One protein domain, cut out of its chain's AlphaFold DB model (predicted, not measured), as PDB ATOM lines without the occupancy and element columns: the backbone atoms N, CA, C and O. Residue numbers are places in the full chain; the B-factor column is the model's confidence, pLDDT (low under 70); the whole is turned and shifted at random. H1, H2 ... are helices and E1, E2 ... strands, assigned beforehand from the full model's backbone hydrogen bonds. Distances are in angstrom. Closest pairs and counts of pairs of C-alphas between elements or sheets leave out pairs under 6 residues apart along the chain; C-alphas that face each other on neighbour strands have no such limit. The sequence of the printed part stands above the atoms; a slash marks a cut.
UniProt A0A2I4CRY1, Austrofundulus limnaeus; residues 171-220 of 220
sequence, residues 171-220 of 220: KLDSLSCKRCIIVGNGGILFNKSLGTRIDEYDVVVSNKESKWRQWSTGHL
ATOM      1  N   LYS A 171      89.243  77.047 117.384       91.19
ATOM      2  CA  LYS A 171      89.272  78.431 117.875       91.19
ATOM      3  C   LYS A 171      89.907  79.361 116.849       91.19
ATOM      4  O   LYS A 171      89.324  80.389 116.521       91.19
ATOM      5  N   LEU A 172      91.085  79.003 116.337       91.75
ATOM      6  CA  LEU A 172      91.755  79.819 115.335       91.75
ATOM      7  C   LEU A 172      91.006  79.758 114.010       91.75
ATOM      8  O   LEU A 172      90.795  80.804 113.400       91.75
ATOM      9  N   ASP A 173      90.572  78.575 113.581       88.25
ATOM     10  CA  ASP A 173      89.862  78.387 112.314       88.25
ATOM     11  C   ASP A 173      88.589  79.239 112.237       88.25
ATOM     12  O   ASP A 173      88.363  79.865 111.199       88.25
ATOM     13  N   SER A 174      87.871  79.396 113.356       91.88
ATOM     14  CA  SER A 174      86.669  80.233 113.488       91.88
ATOM     15  C   SER A 174      86.909  81.743 113.336       91.88
ATOM     16  O   SER A 174      85.973  82.489 113.046       91.88
ATOM     17  N   LEU A 175      88.151  82.220 113.495       92.00
ATOM     18  CA  LEU A 175      88.468  83.638 113.331       92.00
ATOM     19  C   LEU A 175      88.335  84.049 111.862       92.00
ATOM     20  O   LEU A 175      89.024  83.507 110.989       92.00
ATOM     21  N   SER A 176      87.533  85.083 111.608       90.56
ATOM     22  CA  SER A 176      87.376  85.701 110.282       90.56
ATOM     23  C   SER A 176      88.665  86.358 109.774       90.56
ATOM     24  O   SER A 176      88.871  86.499 108.568       90.56
ATOM     25  N   CYS A 177      89.555  86.737 110.691       90.19
ATOM     26  CA  CYS A 177      90.860  87.287 110.384       90.19
ATOM     27  C   CYS A 177      91.889  86.792 111.398       90.19
ATOM     28  O   CYS A 177      91.665  86.892 112.599       90.19
ATOM     29  N   LYS A 178      93.009  86.261 110.901       91.44
ATOM     30  CA  LYS A 178      94.105  85.726 111.714       91.44
ATOM     31  C   LYS A 178      95.339  86.592 111.497       91.44
ATOM     32  O   LYS A 178      95.780  86.771 110.356       91.44
ATOM     33  N   ARG A 179      95.899  87.132 112.574       91.88
ATOM     34  CA  ARG A 179      97.177  87.844 112.573       91.88
ATOM     35  C   ARG A 179      98.269  86.866 112.973       91.88
ATOM     36  O   ARG A 179      98.286  86.370 114.093       91.88
ATOM     37  N   CYS A 180      99.208  86.639 112.063       91.00
ATOM     38  CA  CYS A 180     100.343  85.756 112.299       91.00
ATOM     39  C   CYS A 180     101.646  86.552 112.303       91.00
ATOM     40  O   CYS A 180     101.812  87.477 111.502       91.00
ATOM     41  N   ILE A 181     102.585  86.151 113.152       91.00
ATOM     42  CA  ILE A 181     103.954  86.662 113.163       91.00
ATOM     43  C   ILE A 181     104.942  85.498 113.198       91.00
ATOM     44  O   ILE A 181     104.732  84.502 113.889       91.00
ATOM     45  N   ILE A 182     106.013  85.622 112.414       92.19
ATOM     46  CA  ILE A 182     107.121  84.665 112.387       92.19
ATOM     47  C   ILE A 182     108.311  85.327 113.067       92.19
ATOM     48  O   ILE A 182     108.756  86.399 112.654       92.19
ATOM     49  N   VAL A 183     108.824  84.675 114.101       90.94
ATOM     50  CA  VAL A 183     109.962  85.132 114.888       90.94
ATOM     51  C   VAL A 183     111.168  84.265 114.550       90.94
ATOM     52  O   VAL A 183     111.218  83.075 114.858       90.94
ATOM     53  N   GLY A 184     112.156  84.873 113.897       88.12
ATOM     54  CA  GLY A 184     113.467  84.262 113.703       88.12
ATOM     55  C   GLY A 184     114.370  84.460 114.922       88.12
ATOM     56  O   GLY A 184     114.174  85.384 115.706       88.12
ATOM     57  N   ASN A 185     115.419  83.644 115.036       83.56
ATOM     58  CA  ASN A 185     116.428  83.761 116.100       83.56
ATOM     59  C   ASN A 185     117.534  84.791 115.773       83.56
ATOM     60  O   ASN A 185     118.693  84.626 116.140       83.56
ATOM     61  N   GLY A 186     117.211  85.821 114.988       83.50
ATOM     62  CA  GLY A 186     118.182  86.835 114.586       83.50
ATOM     63  C   GLY A 186     118.467  87.817 115.723       83.50
ATOM     64  O   GLY A 186     117.540  88.320 116.355       83.50
ATOM     65  N   GLY A 187     119.739  88.174 115.922       84.06
ATOM     66  CA  GLY A 187     120.167  89.127 116.959       84.06
ATOM     67  C   GLY A 187     119.615  90.553 116.809       84.06
ATOM     68  O   GLY A 187     119.740  91.354 117.725       84.06
ATOM     69  N   ILE A 188     118.948  90.879 115.695       86.31
ATOM     70  CA  ILE A 188     118.299  92.184 115.469       86.31
ATOM     71  C   ILE A 188     117.200  92.507 116.497       86.31
ATOM     72  O   ILE A 188     116.872  93.674 116.710       86.31
ATOM     73  N   LEU A 189     116.632  91.477 117.132       82.38
ATOM     74  CA  LEU A 189     115.580  91.618 118.141       82.38
ATOM     75  C   LEU A 189     116.132  91.887 119.553       82.38
ATOM     76  O   LEU A 189     115.347  92.133 120.469       82.38
ATOM     77  N   PHE A 190     117.455  91.858 119.732       82.62
ATOM     78  CA  PHE A 190     118.122  92.138 121.004       82.62
ATOM     79  C   PHE A 190     117.831  93.567 121.486       82.62
ATOM     80  O   PHE A 190     117.944  94.521 120.708       82.62
ATOM     81  N   ASN A 191     117.443  93.721 122.756       83.75
ATOM     82  CA  ASN A 191     117.134  95.002 123.396       83.75
ATOM     83  C   ASN A 191     116.089  95.848 122.662       83.75
ATOM     84  O   ASN A 191     116.158  97.077 122.607       83.75
ATOM     85  N   LYS A 192     115.111  95.174 122.043       84.19
ATOM     86  CA  LYS A 192     113.962  95.819 121.387       84.19
ATOM     87  C   LYS A 192     112.669  95.747 122.194       84.19
ATOM     88  O   LYS A 192     111.709  96.408 121.810       84.19
ATOM     89  N   SER A 193     112.627  94.959 123.271       87.00
ATOM     90  CA  SER A 193     111.457  94.819 124.156       87.00
ATOM     91  C   SER A 193     110.133  94.603 123.407       87.00
ATOM     92  O   SER A 193     109.112  95.203 123.727       87.00
ATOM     93  N   LEU A 194     110.143  93.749 122.375       87.12
ATOM     94  CA  LEU A 194     108.994  93.541 121.482       87.12
ATOM     95  C   LEU A 194     107.988  92.495 121.980       87.12
ATOM     96  O   LEU A 194     106.974  92.301 121.317       87.12
ATOM     97  N   GLY A 195     108.240  91.837 123.118       86.31
ATOM     98  CA  GLY A 195     107.413  90.732 123.625       86.31
ATOM     99  C   GLY A 195     105.923  91.079 123.688       86.31
ATOM    100  O   GLY A 195     105.121  90.435 123.022       86.31
ATOM    101  N   THR A 196     105.573  92.189 124.348       88.38
ATOM    102  CA  THR A 196     104.177  92.654 124.462       88.38
ATOM    103  C   THR A 196     103.511  92.875 123.109       88.38
ATOM    104  O   THR A 196     102.339  92.568 122.942       88.38
ATOM    105  N   ARG A 197     104.260  93.373 122.120       88.06
ATOM    106  CA  ARG A 197     103.748  93.616 120.767       88.06
ATOM    107  C   ARG A 197     103.538  92.321 119.984       88.06
ATOM    108  O   ARG A 197     102.692  92.279 119.093       88.06
ATOM    109  N   ILE A 198     104.334  91.299 120.271       90.12
ATOM    110  CA  ILE A 198     104.273  89.987 119.624       90.12
ATOM    111  C   ILE A 198     103.122  89.166 120.199       90.12
ATOM    112  O   ILE A 198     102.405  88.521 119.436       90.12
ATOM    113  N   ASP A 199     102.885  89.279 121.503       89.69
ATOM    114  CA  ASP A 199     101.785  88.606 122.200       89.69
ATOM    115  C   ASP A 199     100.397  89.102 121.755       89.69
ATOM    116  O   ASP A 199      99.397  88.427 121.980       89.69
ATOM    117  N   GLU A 200     100.308  90.252 121.073       90.06
ATOM    118  CA  GLU A 200      99.047  90.704 120.478       90.06
ATOM    119  C   GLU A 200      98.590  89.813 119.296       90.06
ATOM    120  O   GLU A 200      97.435  89.908 118.875       90.06
ATOM    121  N   TYR A 201      99.470  89.023 118.670       91.69
ATOM    122  CA  TYR A 201      99.138  88.230 117.476       91.69
ATOM    123  C   TYR A 201      98.398  86.929 117.825       91.69
ATOM    124  O   TYR A 201      98.661  86.304 118.845       91.69
ATOM    125  N   ASP A 202      97.516  86.475 116.927       92.69
ATOM    126  CA  ASP A 202      96.744  85.239 117.120       92.69
ATOM    127  C   ASP A 202      97.622  83.984 116.982       92.69
ATOM    128  O   ASP A 202      97.382  82.969 117.634       92.69
ATOM    129  N   VAL A 203      98.638  84.048 116.110       92.19
ATOM    130  CA  VAL A 203      99.605  82.968 115.872       92.19
ATOM    131  C   VAL A 203     101.019  83.521 115.944       92.19
ATOM    132  O   VAL A 203     101.404  84.366 115.132       92.19
ATOM    133  N   VAL A 204     101.825  82.967 116.846       92.31
ATOM    134  CA  VAL A 204     103.261  83.241 116.922       92.31
ATOM    135  C   VAL A 204     104.019  81.977 116.529       92.31
ATOM    136  O   VAL A 204     103.989  80.970 117.238       92.31
ATOM    137  N   VAL A 205     104.697  82.014 115.382       91.69
ATOM    138  CA  VAL A 205     105.563  80.922 114.920       91.69
ATOM    139  C   VAL A 205     106.999  81.266 115.282       91.69
ATOM    140  O   VAL A 205     107.516  82.290 114.842       91.69
ATOM    141  N   SER A 206     107.658  80.403 116.048       89.25
ATOM    142  CA  SER A 206     109.071  80.562 116.390       89.25
ATOM    143  C   SER A 206     109.809  79.234 116.309       89.25
ATOM    144  O   SER A 206     109.215  78.162 116.449       89.25
ATOM    145  N   ASN A 207     111.123  79.300 116.109       80.94
ATOM    146  CA  ASN A 207     111.980  78.123 116.182       80.94
ATOM    147  C   ASN A 207     112.168  77.684 117.648       80.94
ATOM    148  O   ASN A 207     112.277  78.523 118.544       80.94
ATOM    149  N   LYS A 208     112.248  76.372 117.898       66.25
ATOM    150  CA  LYS A 208     112.290  75.750 119.236       66.25
ATOM    151  C   LYS A 208     113.436  76.224 120.138       66.25
ATOM    152  O   LYS A 208     113.352  76.051 121.347       66.25
ATOM    153  N   GLU A 209     114.480  76.823 119.576       56.75
ATOM    154  CA  GLU A 209     115.621  77.344 120.339       56.75
ATOM    155  C   GLU A 209     115.391  78.748 120.923       56.75
ATOM    156  O   GLU A 209     116.164  79.223 121.753       56.75
ATOM    157  N   SER A 210     114.294  79.411 120.553       53.84
ATOM    158  CA  SER A 210     113.893  80.649 121.216       53.84
ATOM    159  C   SER A 210     113.461  80.336 122.654       53.84
ATOM    160  O   SER A 210     112.414  79.739 122.913       53.84
ATOM    161  N   LYS A 211     114.298  80.712 123.629       53.00
ATOM    162  CA  LYS A 211     113.922  80.713 125.047       53.00
ATOM    163  C   LYS A 211     112.786  81.717 125.234       53.00
ATOM    164  O   LYS A 211     113.028  82.871 125.567       53.00
ATOM    165  N   TRP A 212     111.544  81.266 125.089       50.78
ATOM    166  CA  TRP A 212     110.342  82.057 125.379       50.78
ATOM    167  C   TRP A 212     110.395  82.726 126.764       50.78
ATOM    168  O   TRP A 212     109.954  83.858 126.928       50.78
ATOM    169  N   ARG A 213     111.051  82.075 127.739       45.16
ATOM    170  CA  ARG A 213     111.297  82.627 129.083       45.16
ATOM    171  C   ARG A 213     112.180  83.879 129.123       45.16
ATOM    172  O   ARG A 213     112.136  84.587 130.117       45.16
ATOM    173  N   GLN A 214     112.983  84.143 128.095       47.47
ATOM    174  CA  GLN A 214     113.873  85.307 128.042       47.47
ATOM    175  C   GLN A 214     113.166  86.549 127.469       47.47
ATOM    176  O   GLN A 214     113.563  87.674 127.748       47.47
ATOM    177  N   TRP A 215     112.070  86.353 126.728       49.41
ATOM    178  CA  TRP A 215     111.224  87.435 126.218       49.41
ATOM    179  C   TRP A 215     110.192  87.937 127.222       49.41
ATOM    180  O   TRP A 215     109.937  89.137 127.272       49.41
ATOM    181  N   SER A 216     109.649  87.055 128.064       42.78
ATOM    182  CA  SER A 216     108.686  87.442 129.103       42.78
ATOM    183  C   SER A 216     109.308  88.247 130.250       42.78
ATOM    184  O   SER A 216     108.583  88.893 130.997       42.78
ATOM    185  N   THR A 217     110.636  88.206 130.423       44.91
ATOM    186  CA  THR A 217     111.341  88.868 131.536       44.91
ATOM    187  C   THR A 217     112.075  90.149 131.145       44.91
ATOM    188  O   THR A 217     112.724  90.746 131.997       44.91
ATOM    189  N   GLY A 218     111.995  90.593 129.884       39.75
ATOM    190  CA  GLY A 218     112.613  91.856 129.458       39.75
ATOM    191  C   GLY A 218     114.145  91.890 129.542       39.75
ATOM    192  O   GLY A 218     114.724  92.970 129.511       39.75
ATOM    193  N   HIS A 219     114.812  90.735 129.637       32.78
ATOM    194  CA  HIS A 219     116.273  90.646 129.681       32.78
ATOM    195  C   HIS A 219     116.835  90.064 128.383       32.78
ATOM    196  O   HIS A 219     117.214  88.893 128.333       32.78
ATOM    197  N   LEU A 220     116.905  90.912 127.357       43.44
ATOM    198  CA  LEU A 220     117.910  90.899 126.288       43.44
ATOM    199  C   LEU A 220     118.168  92.351 125.930       43.44
ATOM    200  O   LEU A 220     117.184  92.952 125.460       43.44
TER     201      LEU A 220
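What this domain is: This is residues 171 to 220 of the 220 residues of a protein of Austrofundulus limnaeus (UniProt A0A2I4CRY1). With little regular structure, this is a ribbon of two parallel strands, E1 and E2, joined by a loop that holds the short helix H1, with a second short helix, H2, near the chain's end. The 50 printed residues run E1, H1, E2, H2, a mixed class with only 16 residues in named elements. It is only just loose, close to compact, with a radius of gyration of the C-alphas of 12.1 A, and elongated, spanning 35 by 19 by 18 A.

Where its parts are: E1, residues 180 to 183, begins at C-alpha 180 (100.343, 85.756, 112.299) and measures 10.0 A; E2, residues 203 to 206, measures 9.8 A. H1 is residues 195 to 198, 5.1 A; H2 is residues 212 to 215, 5.5 A, ending at C-alpha 215 (111.224, 87.435, 126.218).

How they stand to each other: E1 and E2 are parallel, 16 degrees between directions, with N 181 and O 203 2.9 A apart, within hydrogen-bond range. E1, H1 and E2 form a strand-helix-strand unit, two parallel neighbour strands with a helix between, its crossover right-handed. The closest C-alphas of E1 and H1, Ile 181 and Ile 198, are 7.3 A apart. H1 and H2 are close but not clearly touching, their closest C-alphas, Gly 195 and Trp 215, 5.7 A apart. E1 and H2 are apart. Both helices are too short for an O i to N i+4 pair; each has its 1 O i to N i+3 pair within range.

The domain as a whole: The C-alphas of Ser 174 and Leu 220 are farthest apart, 35.4 A. The printed part has no cut; the link E1 to H1 is long. Residues 208 to 220 have pLDDT under 70.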